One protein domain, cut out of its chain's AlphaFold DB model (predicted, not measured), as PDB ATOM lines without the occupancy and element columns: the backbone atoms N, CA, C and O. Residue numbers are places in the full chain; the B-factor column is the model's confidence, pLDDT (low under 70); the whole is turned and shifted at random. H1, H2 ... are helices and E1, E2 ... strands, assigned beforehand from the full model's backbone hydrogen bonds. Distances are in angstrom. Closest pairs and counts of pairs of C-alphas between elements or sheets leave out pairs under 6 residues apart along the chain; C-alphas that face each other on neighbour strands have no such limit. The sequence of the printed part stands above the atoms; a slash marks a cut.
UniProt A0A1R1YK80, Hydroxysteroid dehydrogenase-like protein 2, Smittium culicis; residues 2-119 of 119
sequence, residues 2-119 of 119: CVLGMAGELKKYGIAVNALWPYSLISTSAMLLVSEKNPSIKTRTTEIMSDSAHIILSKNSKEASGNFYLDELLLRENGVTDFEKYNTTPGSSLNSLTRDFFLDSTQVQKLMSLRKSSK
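Overview. This is residues 2 to 119 of the 119 residues of the protein "Hydroxysteroid dehydrogenase-like protein 2" of Smittium culicis (UniProt A0A1R1YK80). A very small parallel sheet, E1 beside E2, lies near the middle with H3 packed on it; H4 follows E2 with no residue between them, packs on H3 and on its other contact meets H5, which packs on it. H1 and H2 lie toward opposite ends of the long axis, touching no helix, and much of the rest is loop. The printed part has 118 residues with five named helices and two named strands, in the order H1 E1 H2 H3 E2 H4 H5; under half of the residues are in named elements, and the class is mostly helix. It is compact, with a radius of gyration of the C-alphas of 15.6 A and spans of 49 by 35 by 24 A.

Arrangement. H1, residues 2 to 9, comes closest to E1, residues 19 to 21, at the C-alphas of Val 3 and Ala 19, 6.6 A apart. E1 and E2, residues 68 to 70, are parallel neighbours at 25 degrees, with N 21 and O 69 at 2.9 A and N 69 and O 19 at 2.8 A, both within hydrogen-bond range. H2, residues 29 to 35, and H3, residues 47 to 57, are apart; E1, H2 H3, E2 form a strand-helix-strand unit, two parallel neighbour strands with helices between. The closest C-alphas of E1 and H3 are Leu 20 and Ala 53, 7.2 A apart. H3 and H4, residues 71 to 77, touch at a steep tilt of 61 degrees, the same way, closest at the C-alphas of Ser 52 and Asp 71, 5.5 A. H4 and H5, residues 105 to 117, touch at a steep tilt of 50 degrees, the same way, closest at the C-alphas of Leu 73 and Leu 111, 5.4 A. Each O i to N i+4 pair is within hydrogen-bond range in H1, H3, H4 and H5; in H2 1 of 3 is, beside 3 of 4 O i to N i+3 pairs.

Along the chain. H1 begins at C-alpha 2 (302.454, 169.505, 394.197) and is 10.4 A long; E1 is 6.6 A, H2 10.1 A, H3 14.9 A, E2 6.8 A and H4 10.1 A. H5, 18.8 A long, ends at C-alpha 117 (283.613, 187.960, 372.151).

Size, cuts and confidence. The C-alphas farthest apart, Lys 12 and Pro 39, are 48.7 A apart. The printed part has no cut; the links H2 to H3 and H4 to H5 are long, the latter being residues 78 to 104. Residues 118 to 119 are under 70 in pLDDT, against a mean of 92.4 for the printed part.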
ATOM      1  N   CYS A   2     303.293 170.684 393.909       91.62
ATOM      2  CA  CYS A   2     302.454 169.505 394.197       91.62
ATOM      3  C   CYS A   2     301.665 168.975 392.986       91.62
ATOM      4  O   CYS A   2     301.719 167.782 392.715       91.62
ATOM      5  N   VAL A   3     300.999 169.853 392.223       97.25
ATOM      6  CA  VAL A   3     300.161 169.437 391.081       97.25
ATOM      7  C   VAL A   3     300.963 168.687 390.022       97.25
ATOM      8  O   VAL A   3     300.623 167.559 389.700       97.25
ATOM      9  N   LEU A   4     302.047 169.278 389.511       96.94
ATOM     10  CA  LEU A   4     302.831 168.672 388.429       96.94
ATOM     11  C   LEU A   4     303.476 167.341 388.841       96.94
ATOM     12  O   LEU A   4     303.441 166.389 388.066       96.94
ATOM     13  N   GLY A   5     304.026 167.262 390.058       97.88
ATOM     14  CA  GLY A   5     304.641 166.033 390.562       97.88
ATOM     15  C   GLY A   5     303.621 164.906 390.713       97.88
ATOM     16  O   GLY A   5     303.769 163.849 390.103       97.88
ATOM     17  N   MET A   6     302.539 165.162 391.453       98.00
ATOM     18  CA  MET A   6     301.521 164.148 391.739       98.00
ATOM     19  C   MET A   6     300.698 163.774 390.498       98.00
ATOM     20  O   MET A   6     300.327 162.614 390.347       98.00
ATOM     21  N   ALA A   7     300.453 164.714 389.576       98.12
ATOM     22  CA  ALA A   7     299.793 164.417 388.303       98.12
ATOM     23  C   ALA A   7     300.589 163.397 387.475       98.12
ATOM     24  O   ALA A   7     299.997 162.502 386.873       98.12
ATOM     25  N   GLY A   8     301.922 163.514 387.458       96.69
ATOM     26  CA  GLY A   8     302.803 162.539 386.816       96.69
ATOM     27  C   GLY A   8     302.850 161.212 387.574       96.69
ATOM     28  O   GLY A   8     302.626 160.155 386.983       96.69
ATOM     29  N   GLU A   9     303.092 161.268 388.884       98.12
ATOM     30  CA  GLU A   9     303.251 160.096 389.754       98.12
ATOM     31  C   GLU A   9     302.010 159.191 389.767       98.12
ATOM     32  O   GLU A   9     302.115 157.963 389.675       98.12
ATOM     33  N   LEU A  10     300.821 159.795 389.840       97.94
ATOM     34  CA  LEU A  10     299.563 159.072 390.012       97.94
ATOM     35  C   LEU A  10     298.844 158.760 388.694       97.94
ATOM     36  O   LEU A  10     297.812 158.084 388.705       97.94
ATOM     37  N   LYS A  11     299.406 159.167 387.548       97.50
ATOM     38  CA  LYS A  11     298.811 158.944 386.220       97.50
ATOM     39  C   LYS A  11     298.473 157.473 385.966       97.50
ATOM     40  O   LYS A  11     297.395 157.169 385.459       97.50
ATOM     41  N   LYS A  12     299.358 156.551 386.361       97.38
ATOM     42  CA  LYS A  12     299.157 155.094 386.211       97.38
ATOM     43  C   LYS A  12     297.956 154.550 386.990       97.38
ATOM     44  O   LYS A  12     297.427 153.506 386.626       97.38
ATOM     45  N   TYR A  13     297.517 155.255 388.032       98.12
ATOM     46  CA  TYR A  13     296.352 154.890 388.838       98.12
ATOM     47  C   TYR A  13     295.068 155.580 388.362       98.12
ATOM     48  O   TYR A  13     294.005 155.347 388.927       98.12
ATOM     49  N   GLY A  14     295.142 156.431 387.331       97.56
ATOM     50  CA  GLY A  14     293.989 157.183 386.836       97.56
ATOM     51  C   GLY A  14     293.479 158.243 387.816       97.56
ATOM     52  O   GLY A  14     292.293 158.566 387.784       97.56
ATOM     53  N   ILE A  15     294.345 158.771 388.687       98.25
ATOM     54  CA  ILE A  15     294.004 159.851 389.622       98.25
ATOM     55  C   ILE A  15     294.405 161.187 388.992       98.25
ATOM     56  O   ILE A  15     295.579 161.424 388.695       98.25
ATOM     57  N   ALA A  16     293.422 162.064 388.797       98.44
ATOM     58  CA  ALA A  16     293.645 163.418 388.315       98.44
ATOM     59  C   ALA A  16     294.114 164.335 389.445       98.44
ATOM     60  O   ALA A  16     293.521 164.353 390.523       98.44
ATOM     61  N   VAL A  17     295.133 165.148 389.172       98.50
ATOM     62  CA  VAL A  17     295.604 166.184 390.095       98.50
ATOM     63  C   VAL A  17     295.664 167.503 389.347       98.50
ATOM     64  O   VAL A  17     296.383 167.621 388.360       98.50
ATOM     65  N   ASN A  18     294.915 168.501 389.803       98.31
ATOM     66  CA  ASN A  18     294.841 169.824 389.184       98.31
ATOM     67  C   ASN A  18     294.827 170.909 390.269       98.31
ATOM     68  O   ASN A  18     294.523 170.628 391.427       98.31
ATOM     69  N   ALA A  19     295.116 172.149 389.884       98.12
ATOM     70  CA  ALA A  19     294.838 173.337 390.685       98.12
ATOM     71  C   ALA A  19     293.651 174.105 390.100       98.12
ATOM     72  O   ALA A  19     293.446 174.115 388.887       98.12
ATOM     73  N   LEU A  20     292.911 174.785 390.971       98.31
ATOM     74  CA  LEU A  20     291.905 175.780 390.621       98.31
ATOM     75  C   LEU A  20     292.214 177.053 391.407       98.31
ATOM     76  O   LEU A  20     292.455 176.985 392.612       98.31
ATOM     77  N   TRP A  21     292.212 178.191 390.722       98.12
ATOM     78  CA  TRP A  21     292.496 179.498 391.302       98.12
ATOM     79  C   TRP A  21     291.443 180.526 390.874       98.12
ATOM     80  O   TRP A  21     290.972 180.455 389.731       98.12
ATOM     81  N   PRO A  22     291.056 181.472 391.746       97.38
ATOM     82  CA  PRO A  22     290.094 182.494 391.382       97.38
ATOM     83  C   PRO A  22     290.755 183.671 390.648       97.38
ATOM     84  O   PRO A  22     291.867 184.090 390.958       97.38
ATOM     85  N   TYR A  23     290.057 184.251 389.671       96.75
ATOM     86  CA  TYR A  23     290.507 185.466 388.982       96.75
ATOM     87  C   TYR A  23     290.419 186.712 389.873       96.75
ATOM     88  O   TYR A  23     291.239 187.629 389.770       96.75
ATOM     89  N   SER A  24     289.404 186.766 390.732       95.25
ATOM     90  CA  SER A  24     289.145 187.869 391.658       95.25
ATOM     91  C   SER A  24     289.107 187.375 393.094       95.25
ATOM     92  O   SER A  24     288.800 186.214 393.333       95.25
ATOM     93  N   LEU A  25     289.304 188.277 394.053       94.56
ATOM     94  CA  LEU A  25     289.139 187.950 395.468       94.56
ATOM     95  C   LEU A  25     287.750 187.348 395.748       94.56
ATOM     96  O   LEU A  25     286.735 187.823 395.225       94.56
ATOM     97  N   ILE A  26     287.715 186.319 396.597       95.00
ATOM     98  CA  ILE A  26     286.494 185.595 396.969       95.00
ATOM     99  C   ILE A  26     286.019 186.032 398.353       95.00
ATOM    100  O   ILE A  26     286.785 186.074 399.314       95.00
ATOM    101  N   SER A  27     284.730 186.333 398.457       92.50
ATOM    102  CA  SER A  27     284.061 186.824 399.657       92.50
ATOM    103  C   SER A  27     283.879 185.726 400.703       92.50
ATOM    104  O   SER A  27     282.795 185.181 400.882       92.50
ATOM    105  N   THR A  28     284.962 185.388 401.393       90.62
ATOM    106  CA  THR A  28     284.961 184.474 402.541       90.62
ATOM    107  C   THR A  28     285.027 185.257 403.850       90.62
ATOM    108  O   THR A  28     285.366 186.441 403.857       90.62
ATOM    109  N   SER A  29     284.770 184.601 404.986       86.06
ATOM    110  CA  SER A  29     284.855 185.247 406.305       86.06
ATOM    111  C   SER A  29     286.217 185.898 406.573       86.06
ATOM    112  O   SER A  29     286.279 186.947 407.205       86.06
ATOM    113  N   ALA A  30     287.307 185.331 406.045       82.19
ATOM    114  CA  ALA A  30     288.638 185.926 406.157       82.19
ATOM    115  C   ALA A  30     288.751 187.262 405.400       82.19
ATOM    116  O   ALA A  30     289.432 188.181 405.853       82.19
ATOM    117  N   MET A  31     288.048 187.392 404.271       81.44
ATOM    118  CA  MET A  31     288.032 188.615 403.471       81.44
ATOM    119  C   MET A  31     287.144 189.712 404.055       81.44
ATOM    120  O   MET A  31     287.378 190.876 403.736       81.44
ATOM    121  N   LEU A  32     286.197 189.387 404.945       72.12
ATOM    122  CA  LEU A  32     285.341 190.386 405.601       72.12
ATOM    123  C   LEU A  32     286.184 191.446 406.322       72.12
ATOM    124  O   LEU A  32     286.060 192.631 406.018       72.12
ATOM    125  N   LEU A  33     287.149 191.014 407.140       76.00
ATOM    126  CA  LEU A  33     288.057 191.898 407.887       76.00
ATOM    127  C   LEU A  33     288.894 192.825 406.989       76.00
ATOM    128  O   LEU A  33     289.291 193.915 407.403       76.00
ATOM    129  N   VAL A  34     289.204 192.376 405.771       76.88
ATOM    130  CA  VAL A  34     289.989 193.138 404.790       76.88
ATOM    131  C   VAL A  34     289.090 194.120 404.037       76.88
ATOM    132  O   VAL A  34     289.467 195.275 403.846       76.88
ATOM    133  N   SER A  35     287.890 193.683 403.651       73.06
ATOM    134  CA  SER A  35     286.916 194.496 402.916       73.06
ATOM    135  C   SER A  35     286.308 195.621 403.758       73.06
ATOM    136  O   SER A  35     286.145 196.726 403.250       73.06
ATOM    137  N   GLU A  36     286.080 195.407 405.060       72.31
ATOM    138  CA  GLU A  36     285.610 196.454 405.984       72.31
ATOM    139  C   GLU A  36     286.580 197.639 406.060       72.31
ATOM    140  O   GLU A  36     286.172 198.791 406.193       72.31
ATOM    141  N   LYS A  37     287.881 197.366 405.927       78.69
ATOM    142  CA  LYS A  37     288.928 198.392 405.940       78.69
ATOM    143  C   LYS A  37     289.145 199.038 404.574       78.69
ATOM    144  O   LYS A  37     289.833 200.053 404.494       78.69
ATOM    145  N   ASN A  38     288.597 198.461 403.505       81.50
ATOM    146  CA  ASN A  38     288.768 198.969 402.152       81.50
ATOM    147  C   ASN A  38     287.515 198.727 401.284       81.50
ATOM    148  O   ASN A  38     287.450 197.737 400.549       81.50
ATOM    149  N   PRO A  39     286.560 199.678 401.286       77.88
ATOM    150  CA  PRO A  39     285.312 199.585 400.522       77.88
ATOM    151  C   PRO A  39     285.493 199.533 398.998       77.88
ATOM    152  O   PRO A  39     284.541 199.255 398.274       77.88
ATOM    153  N   SER A  40     286.696 199.823 398.485       83.69
ATOM    154  CA  SER A  40     286.993 199.703 397.051       83.69
ATOM    155  C   SER A  40     287.177 198.252 396.596       83.69
ATOM    156  O   SER A  40     287.198 197.991 395.392       83.69
ATOM    157  N   ILE A  41     287.301 197.309 397.540       86.62
ATOM    158  CA  ILE A  41     287.449 195.891 397.237       86.62
ATOM    159  C   ILE A  41     286.120 195.343 396.724       86.62
ATOM    160  O   ILE A  41     285.122 195.308 397.439       86.62
ATOM    161  N   LYS A  42     286.134 194.858 395.484       90.44
ATOM    162  CA  LYS A  42     284.993 194.197 394.852       90.44
ATOM    163  C   LYS A  42     285.317 192.732 394.630       90.44
ATOM    164  O   LYS A  42     286.254 192.407 393.898       90.44
ATOM    165  N   THR A  43     284.546 191.865 395.271       92.31
ATOM    166  CA  THR A  43     284.776 190.418 395.321       92.31
ATOM    167  C   THR A  43     283.731 189.647 394.525       92.31
ATOM    168  O   THR A  43     282.708 190.189 394.094       92.31
ATOM    169  N   ARG A  44     283.981 188.348 394.367       95.06
ATOM    170  CA  ARG A  44     282.961 187.381 393.972       95.06
ATOM    171  C   ARG A  44     282.548 186.477 395.116       95.06
ATOM    172  O   ARG A  44     283.271 186.325 396.098       95.06
ATOM    173  N   THR A  45     281.373 185.894 394.984       95.50
ATOM    174  CA  THR A  45     280.841 184.905 395.908       95.50
ATOM    175  C   THR A  45     281.561 183.561 395.741       95.50
ATOM    176  O   THR A  45     282.264 183.323 394.757       95.50
ATOM    177  N   THR A  46     281.428 182.671 396.723       97.19
ATOM    178  CA  THR A  46     282.087 181.354 396.735       97.19
ATOM    179  C   THR A  46     281.585 180.402 395.649       97.19
ATOM    180  O   THR A  46     282.298 179.476 395.261       97.19
ATOM    181  N   GLU A  47     280.387 180.642 395.120       98.12
ATOM    182  CA  GLU A  47     279.724 179.797 394.126       98.12
ATOM    183  C   GLU A  47     280.516 179.717 392.819       98.12
ATOM    184  O   GLU A  47     280.500 178.670 392.182       98.12
ATOM    185  N   ILE A  48     281.281 180.752 392.442       98.12
ATOM    186  CA  ILE A  48     282.105 180.685 391.223       98.12
ATOM    187  C   ILE A  48     283.163 179.581 391.317       98.12
ATOM    188  O   ILE A  48     283.345 178.809 390.378       98.12
ATOM    189  N   MET A  49     283.806 179.450 392.480       98.44
ATOM    190  CA  MET A  49     284.791 178.399 392.734       98.44
ATOM    191  C   MET A  49     284.122 177.028 392.825       98.44
ATOM    192  O   MET A  49     284.683 176.048 392.336       98.44
ATOM    193  N   SER A  50     282.922 176.960 393.408       98.44
ATOM    194  CA  SER A  50     282.124 175.730 393.474       98.44
ATOM    195  C   SER A  50     281.754 175.220 392.079       98.44
ATOM    196  O   SER A  50     282.034 174.066 391.755       98.44
ATOM    197  N   ASP A  51     281.198 176.081 391.224       98.62
ATOM    198  CA  ASP A  51     280.782 175.726 389.863       98.62
ATOM    199  C   ASP A  51     281.998 175.316 389.010       98.62
ATOM    200  O   ASP A  51     281.962 174.308 388.297       98.62
ATOM    201  N   SER A  52     283.126 176.029 389.133       98.62
ATOM    202  CA  SER A  52     284.385 175.647 388.482       98.62
ATOM    203  C   SER A  52     284.918 174.296 388.972       98.62
ATOM    204  O   SER A  52     285.338 173.467 388.161       98.62
ATOM    205  N   ALA A  53     284.896 174.041 390.284       98.62
ATOM    206  CA  ALA A  53     285.335 172.771 390.853       98.62
ATOM    207  C   ALA A  53     284.444 171.613 390.394       98.62
ATOM    208  O   ALA A  53     284.961 170.555 390.039       98.62
ATOM    209  N   HIS A  54     283.126 171.822 390.327       98.62
ATOM    210  CA  HIS A  54     282.181 170.827 389.826       98.62
ATOM    211  C   HIS A  54     282.513 170.397 388.389       98.62
ATOM    212  O   HIS A  54     282.536 169.200 388.096       98.62
ATOM    213  N   ILE A  55     282.860 171.349 387.512       98.50
ATOM    214  CA  ILE A  55     283.307 171.054 386.141       98.50
ATOM    215  C   ILE A  55     284.572 170.193 386.149       98.50
ATOM    216  O   ILE A  55     284.648 169.219 385.405       98.50
ATOM    217  N   ILE A  56     285.574 170.533 386.966       98.44
ATOM    218  CA  ILE A  56     286.842 169.787 387.023       98.44
ATOM    219  C   ILE A  56     286.606 168.363 387.532       98.44
ATOM    220  O   ILE A  56     287.096 167.411 386.930       98.44
ATOM    221  N   LEU A  57     285.840 168.220 388.613       98.38
ATOM    222  CA  LEU A  57     285.566 166.937 389.264       98.38
ATOM    223  C   LEU A  57     284.685 166.009 388.416       98.38
ATOM    224  O   LEU A  57     284.744 164.797 388.593       98.38
ATOM    225  N   SER A  58     283.909 166.562 387.482       98.12
ATOM    226  CA  SER A  58     283.063 165.788 386.565       98.12
ATOM    227  C   SER A  58     283.787 165.340 385.288       98.12
ATOM    228  O   SER A  58     283.217 164.600 384.486       98.12
ATOM    229  N   LYS A  59     285.032 165.781 385.054       97.44
ATOM    230  CA  LYS A  59     285.829 165.353 383.892       97.44
ATOM    231  C   LYS A  59     286.383 163.941 384.084       97.44
ATOM    232  O   LYS A  59     286.614 163.480 385.199       97.44
ATOM    233  N   ASN A  60     286.693 163.279 382.969       97.69
ATOM    234  CA  ASN A  60     287.423 162.017 382.987       97.69
ATOM    235  C   ASN A  60     288.815 162.216 383.615       97.69
ATOM    236  O   ASN A  60     289.662 162.938 383.077       97.69
ATOM    237  N   SER A  61     289.074 161.541 384.738       97.56
ATOM    238  CA  SER A  61     290.314 161.683 385.508       97.56
ATOM    239  C   SER A  61     291.568 161.229 384.752       97.56
ATOM    240  O   SER A  61     292.681 161.631 385.095       97.56
ATOM    241  N   LYS A  62     291.413 160.416 383.700       96.50
ATOM    242  CA  LYS A  62     292.526 159.973 382.844       96.50
ATOM    243  C   LYS A  62     292.960 161.025 381.823       96.50
ATOM    244  O   LYS A  62     294.058 160.919 381.283       96.50
ATOM    245  N   GLU A  63     292.116 162.019 381.564       95.00
ATOM    246  CA  GLU A  63     292.336 163.052 380.546       95.00
ATOM    247  C   GLU A  63     292.632 164.420 381.171       95.00
ATOM    248  O   GLU A  63     293.457 165.173 380.659       95.00
ATOM    249  N   ALA A  64     291.999 164.738 382.302       96.31
ATOM    250  CA  ALA A  64     292.096 166.042 382.949       96.31
ATOM    251  C   ALA A  64     293.015 166.004 384.181       96.31
ATOM    252  O   ALA A  64     292.537 166.041 385.311       96.31
ATOM    253  N   SER A  65     294.336 165.939 383.981       98.00
ATOM    254  CA  SER A  65     295.342 165.968 385.059       98.00
ATOM    255  C   SER A  65     296.525 166.876 384.703       98.00
ATOM    256  O   SER A  65     296.886 166.991 383.534       98.00
ATOM    257  N   GLY A  66     297.139 167.509 385.703       97.88
ATOM    258  CA  GLY A  66     298.280 168.417 385.557       97.88
ATOM    259  C   GLY A  66     297.918 169.859 385.192       97.88
ATOM    260  O   GLY A  66     298.804 170.626 384.820       97.88
ATOM    261  N   ASN A  67     296.642 170.242 385.284       97.44
ATOM    262  CA  ASN A  67     296.167 171.556 384.854       97.44
ATOM    263  C   ASN A  67     296.138 172.577 385.997       97.44
ATOM    264  O   ASN A  67     295.948 172.229 387.165       97.44
ATOM    265  N   PHE A  68     296.255 173.852 385.629       97.62
ATOM    266  CA  PHE A  68     296.073 175.006 386.508       97.62
ATOM    267  C   PHE A  68     294.903 175.824 385.973       97.62
ATOM    268  O   PHE A  68     295.054 176.602 385.035       97.62
ATOM    269  N   TYR A  69     293.714 175.582 386.509       98.06
ATOM    270  CA  TYR A  69     292.493 176.230 386.059       98.06
ATOM    271  C   TYR A  69     292.314 177.600 386.708       98.06
ATOM    272  O   TYR A  69     292.613 177.788 387.886       98.06
ATOM    273  N   LEU A  70     291.758 178.523 385.928       98.12
ATOM    274  CA  LEU A  70     291.284 179.822 386.383       98.12
ATOM    275  C   LEU A  70     289.755 179.822 386.295       98.12
ATOM    276  O   LEU A  70     289.214 179.531 385.228       98.12
ATOM    277  N   ASP A  71     289.077 180.121 387.398       98.12
ATOM    278  CA  ASP A  71     287.624 179.974 387.572       98.12
ATOM    279  C   ASP A  71     286.769 180.540 386.416       98.12
ATOM    280  O   ASP A  71     286.066 179.796 385.728       98.12
ATOM    281  N   GLU A  72     286.867 181.841 386.133       96.75
ATOM    282  CA  GLU A  72     286.072 182.512 385.106       96.75
ATOM    283  C   GLU A  72     286.430 182.018 383.707       96.75
ATOM    284  O   GLU A  72     285.548 181.852 382.864       96.75
ATOM    285  N   LEU A  73     287.719 181.786 383.452       97.50
ATOM    286  CA  LEU A  73     288.173 181.273 382.165       97.50
ATOM    287  C   LEU A  73     287.566 179.893 381.906       97.50
ATOM    288  O   LEU A  73     286.966 179.685 380.854       97.50
ATOM    289  N   LEU A  74     287.648 178.994 382.888       98.06
ATOM    290  CA  LEU A  74     287.078 177.657 382.802       98.06
ATOM    291  C   LEU A  74     285.561 177.716 382.588       98.06
ATOM    292  O   LEU A  74     285.042 177.023 381.719       98.06
ATOM    293  N   LEU A  75     284.843 178.551 383.339       97.94
ATOM    294  CA  LEU A  75     283.391 178.683 383.195       97.94
ATOM    295  C   LEU A  75     282.997 179.202 381.805       97.94
ATOM    296  O   LEU A  75     282.099 178.639 381.181       97.94
ATOM    297  N   ARG A  76     283.704 180.210 381.276       96.56
ATOM    298  CA  ARG A  76     283.470 180.722 379.913       96.56
ATOM    299  C   ARG A  76     283.743 179.674 378.841       96.56
ATOM    300  O   ARG A  76     282.959 179.542 377.908       96.56
ATOM    301  N   GLU A  77     284.822 178.908 378.983       96.25
ATOM    302  CA  GLU A  77     285.150 177.803 378.071       96.25
ATOM    303  C   GLU A  77     284.092 176.689 378.081       96.25
ATOM    304  O   GLU A  77     283.971 175.955 377.106       96.25
ATOM    305  N   ASN A  78     283.301 176.591 379.153       96.69
ATOM    306  CA  ASN A  78     282.177 175.662 379.278       96.69
ATOM    307  C   ASN A  78     280.816 176.355 379.051       96.69
ATOM    308  O   ASN A  78     279.782 175.851 379.481       96.69
ATOM    309  N   GLY A  79     280.804 177.502 378.361       95.81
ATOM    310  CA  GLY A  79     279.584 178.148 377.866       95.81
ATOM    311  C   GLY A  79     278.878 179.082 378.848       95.81
ATOM    312  O   GLY A  79     277.834 179.632 378.504       95.81
ATOM    313  N   VAL A  80     279.423 179.314 380.047       95.56
ATOM    314  CA  VAL A  80     278.850 180.288 380.987       95.56
ATOM    315  C   VAL A  80     279.132 181.704 380.490       95.56
ATOM    316  O   VAL A  80     280.281 182.079 380.254       95.56
ATOM    317  N   THR A  81     278.081 182.508 380.351       92.31
ATOM    318  CA  THR A  81     278.162 183.896 379.866       92.31
ATOM    319  C   THR A  81     277.740 184.915 380.920       92.31
ATOM    320  O   THR A  81     278.340 185.991 380.980       92.31
ATOM    321  N   ASP A  82     276.776 184.565 381.776       92.31
ATOM    322  CA  ASP A  82     276.323 185.399 382.888       92.31
ATOM    323  C   ASP A  82     277.179 185.181 384.144       92.31
ATOM    324  O   ASP A  82     277.188 184.107 384.752       92.31
ATOM    325  N   PHE A  83     277.899 186.237 384.528       93.88
ATOM    326  CA  PHE A  83     278.742 186.279 385.721       93.88
ATOM    327  C   PHE A  83     278.247 187.275 386.772       93.88
ATOM    328  O   PHE A  83     278.863 187.349 387.834       93.88
ATOM    329  N   GLU A  84     277.162 188.021 386.520       92.69
ATOM    330  CA  GLU A  84     276.617 188.948 387.522       92.69
ATOM    331  C   GLU A  84     276.138 188.190 388.759       92.69
ATOM    332  O   GLU A  84     276.336 188.659 389.877       92.69
ATOM    333  N   LYS A  85     275.626 186.964 388.580       93.62
ATOM    334  CA  LYS A  85     275.209 186.085 389.683       93.62
ATOM    335  C   LYS A  85     276.310 185.781 390.711       93.62
ATOM    336  O   LYS A  85     275.992 185.387 391.824       93.62
ATOM    337  N   TYR A  86     277.586 185.944 390.348       95.62
ATOM    338  CA  TYR A  86     278.713 185.727 391.260       95.62
ATOM    339  C   TYR A  86     279.228 187.018 391.899       95.62
ATOM    340  O   TYR A  86     280.146 186.960 392.710       95.62
ATOM    341  N   ASN A  87     278.727 188.192 391.520       93.94
ATOM    342  CA  ASN A  87     279.199 189.452 392.080       93.94
ATOM    343  C   ASN A  87     278.570 189.679 393.459       93.94
ATOM    344  O   ASN A  87     277.354 189.615 393.611       93.94
ATOM    345  N   THR A  88     279.380 190.024 394.462       91.06
ATOM    346  CA  THR A  88     278.847 190.408 395.784       91.06
ATOM    347  C   THR A  88     278.193 191.784 395.776       91.06
ATOM    348  O   THR A  88     277.260 192.037 396.531       91.06
ATOM    349  N   THR A  89     278.682 192.683 394.920       88.31
ATOM    350  CA  THR A  89     278.124 194.022 394.716       88.31
ATOM    351  C   THR A  89     277.450 194.080 393.342       88.31
ATOM    352  O   THR A  89     278.173 194.079 392.335       88.31
ATOM    353  N   PRO A  90     276.106 194.149 393.269       86.50
ATOM    354  CA  PRO A  90     275.366 194.182 392.006       86.50
ATOM    355  C   PRO A  90     275.830 195.295 391.059       86.50
ATOM    356  O   PRO A  90     276.140 196.405 391.497       86.50
ATOM    357  N   GLY A  91     275.886 195.006 389.754       84.44
ATOM    358  CA  GLY A  91     276.297 195.977 388.732       84.44
ATOM    359  C   GLY A  91     277.804 196.263 388.706       84.44
ATOM    360  O   GLY A  91     278.263 197.178 388.015       84.44
ATOM    361  N   SER A  92     278.600 195.497 389.458       84.81
ATOM    362  CA  SER A  92     280.055 195.585 389.388       84.81
ATOM    363  C   SER A  92     280.547 195.078 388.044       84.81
ATOM    364  O   SER A  92     280.541 193.883 387.765       84.81
ATOM    365  N   SER A  93     281.055 195.996 387.221       80.62
ATOM    366  CA  SER A  93     281.645 195.605 385.945       80.62
ATOM    367  C   SER A  93     282.799 194.618 386.153       80.62
ATOM    368  O   SER A  93     283.582 194.740 387.102       80.62
ATOM    369  N   LEU A  94     282.962 193.694 385.205       74.75
ATOM    370  CA  LEU A  94     284.037 192.691 385.168       74.75
ATOM    371  C   LEU A  94     285.459 193.270 385.308       74.75
ATOM    372  O   LEU A  94     286.388 192.549 385.680       74.75
ATOM    373  N   ASN A  95     285.644 194.554 384.986       77.94
ATOM    374  CA  ASN A  95     286.923 195.263 385.087       77.94
ATOM    375  C   ASN A  95     287.120 195.965 386.436       77.94
ATOM    376  O   ASN A  95     288.225 196.411 386.724       77.94
ATOM    377  N   SER A  96     286.061 196.080 387.238       86.06
ATOM    378  CA  SER A  96     286.099 196.699 388.564       86.06
ATOM    379  C   SER A  96     286.360 195.705 389.697       86.06
ATOM    380  O   SER A  96     286.617 196.132 390.815       86.06
ATOM    381  N   LEU A  97     286.315 194.397 389.414       91.12
ATOM    382  CA  LEU A  97     286.650 193.351 390.380       91.12
ATOM    383  C   LEU A  97     288.118 193.449 390.810       91.12
ATOM    384  O   LEU A  97     289.015 193.629 389.980       91.12
ATOM    385  N   THR A  98     288.367 193.278 392.105       92.50
ATOM    386  CA  THR A  98     289.721 193.220 392.651       92.50
ATOM    387  C   THR A  98     290.341 191.878 392.286       92.50
ATOM    388  O   THR A  98     289.840 190.826 392.685       92.50
ATOM    389  N   ARG A  99     291.417 191.915 391.494       94.25
ATOM    390  CA  ARG A  99     292.135 190.714 391.050       94.25
ATOM    391  C   ARG A  99     292.779 190.003 392.230       94.25
ATOM    392  O   ARG A  99     293.275 190.665 393.139       94.25
ATOM    393  N   ASP A 100     292.788 188.678 392.170       94.62
ATOM    394  CA  ASP A 100     293.577 187.890 393.108       94.62
ATOM    395  C   ASP A 100     295.069 187.905 392.728       94.62
ATOM    396  O   ASP A 100     295.479 188.396 391.667       94.62
ATOM    397  N   PHE A 101     295.896 187.388 393.624       93.38
ATOM    398  CA  PHE A 101     297.333 187.271 393.455       93.38
ATOM    399  C   PHE A 101     297.707 186.147 392.476       93.38
ATOM    400  O   PHE A 101     296.935 185.226 392.220       93.38
ATOM    401  N   PHE A 102     298.938 186.214 391.955       95.06
ATOM    402  CA  PHE A 102     299.592 185.137 391.190       95.06
ATOM    403  C   PHE A 102     298.885 184.694 389.898       95.06
ATOM    404  O   PHE A 102     299.016 183.548 389.473       95.06
ATOM    405  N   LEU A 103     298.174 185.610 389.238       95.06
ATOM    406  CA  LEU A 103     297.520 185.334 387.958       95.06
ATOM    407  C   LEU A 103     298.529 185.224 386.809       95.06
ATOM    408  O   LEU A 103     299.325 186.138 386.578       95.06
ATOM    409  N   ASP A 104     298.435 184.137 386.042       93.00
ATOM    410  CA  ASP A 104     299.212 183.951 384.818       93.00
ATOM    411  C   ASP A 104     298.765 184.929 383.720       93.00
ATOM    412  O   ASP A 104     297.581 185.045 383.388       93.00
ATOM    413  N   SER A 105     299.723 185.634 383.121       94.44
ATOM    414  CA  SER A 105     299.437 186.671 382.128       94.44
ATOM    415  C   SER A 105     298.809 186.107 380.852       94.44
ATOM    416  O   SER A 105     297.944 186.761 380.267       94.44
ATOM    417  N   THR A 106     299.173 184.888 380.450       96.50
ATOM    418  CA  THR A 106     298.638 184.226 379.252       96.50
ATOM    419  C   THR A 106     297.173 183.851 379.455       96.50
ATOM    420  O   THR A 106     296.323 184.158 378.614       96.50
ATOM    421  N   GLN A 107     296.839 183.256 380.603       96.00
ATOM    422  CA  GLN A 107     295.455 182.944 380.972       96.00
ATOM    423  C   GLN A 107     294.602 184.208 381.085       96.00
ATOM    424  O   GLN A 107     293.481 184.241 380.575       96.00
ATOM    425  N   VAL A 108     295.137 185.276 381.686       94.94
ATOM    426  CA  VAL A 108     294.433 186.562 381.779       94.94
ATOM    427  C   VAL A 108     294.185 187.153 380.392       94.94
ATOM    428  O   VAL A 108     293.079 187.616 380.127       94.94
ATOM    429  N   GLN A 109     295.155 187.112 379.478       95.44
ATOM    430  CA  GLN A 109     294.955 187.583 378.101       95.44
ATOM    431  C   GLN A 109     293.860 186.790 377.378       95.44
ATOM    432  O   GLN A 109     292.986 187.394 376.751       95.44
ATOM    433  N   LYS A 110     293.856 185.458 377.519       96.12
ATOM    434  CA  LYS A 110     292.809 184.589 376.962       96.12
ATOM    435  C   LYS A 110     291.434 184.897 377.553       96.12
ATOM    436  O   LYS A 110     290.448 184.991 376.829       96.12
ATOM    437  N   LEU A 111     291.352 185.123 378.861       94.50
ATOM    438  CA  LEU A 111     290.107 185.538 379.500       94.50
ATOM    439  C   LEU A 111     289.610 186.883 378.943       94.50
ATOM    440  O   LEU A 111     288.424 187.046 378.658       94.50
ATOM    441  N   MET A 112     290.513 187.847 378.755       93.00
ATOM    442  CA  MET A 112     290.163 189.160 378.214       93.00
ATOM    443  C   MET A 112     289.668 189.093 376.768       93.00
ATOM    444  O   MET A 112     288.787 189.873 376.408       93.00
ATOM    445  N   SER A 113     290.195 188.185 375.937       93.25
ATOM    446  CA  SER A 113     289.670 187.986 374.581       93.25
ATOM    447  C   SER A 113     288.265 187.381 374.615       93.25
ATOM    448  O   SER A 113     287.370 187.918 373.967       93.25
ATOM    449  N   LEU A 114     288.023 186.368 375.453       91.94
ATOM    450  CA  LEU A 114     286.691 185.771 375.616       91.94
ATOM    451  C   LEU A 114     285.652 186.779 376.122       91.94
ATOM    452  O   LEU A 114     284.541 186.826 375.604       91.94
ATOM    453  N   ARG A 115     286.015 187.654 377.070       90.62
ATOM    454  CA  ARG A 115     285.129 188.733 377.549       90.62
ATOM    455  C   ARG A 115     284.700 189.706 376.445       90.62
ATOM    456  O   ARG A 115     283.638 190.308 376.567       90.62
ATOM    457  N   LYS A 116     285.522 189.901 375.407       85.31
ATOM    458  CA  LYS A 116     285.186 190.762 374.261       85.31
ATOM    459  C   LYS A 116     284.256 190.060 373.276       85.31
ATOM    460  O   LYS A 116     283.383 190.719 372.738       85.31
ATOM    461  N   SER A 117     284.436 188.755 373.072       75.75
ATOM    462  CA  SER A 117     283.613 187.960 372.151       75.75
ATOM    463  C   SER A 117     282.226 187.608 372.700       75.75
ATOM    464  O   SER A 117     281.356 187.228 371.929       75.75
ATOM    465  N   SER A 118     282.017 187.688 374.019       62.41
ATOM    466  CA  SER A 118     280.722 187.421 374.672       62.41
ATOM    467  C   SER A 118     279.836 188.666 374.857       62.41
ATOM    468  O   SER A 118     278.847 188.581 375.582       62.41
ATOM    469  N   LYS A 119     280.212 189.813 374.280       54.03
ATOM    470  CA  LYS A 119     279.381 191.025 374.208       54.03
ATOM    471  C   LYS A 119     278.714 191.115 372.847       54.03
ATOM    472  O   LYS A 119     277.558 191.581 372.826       54.03
TER     473      LYS A 119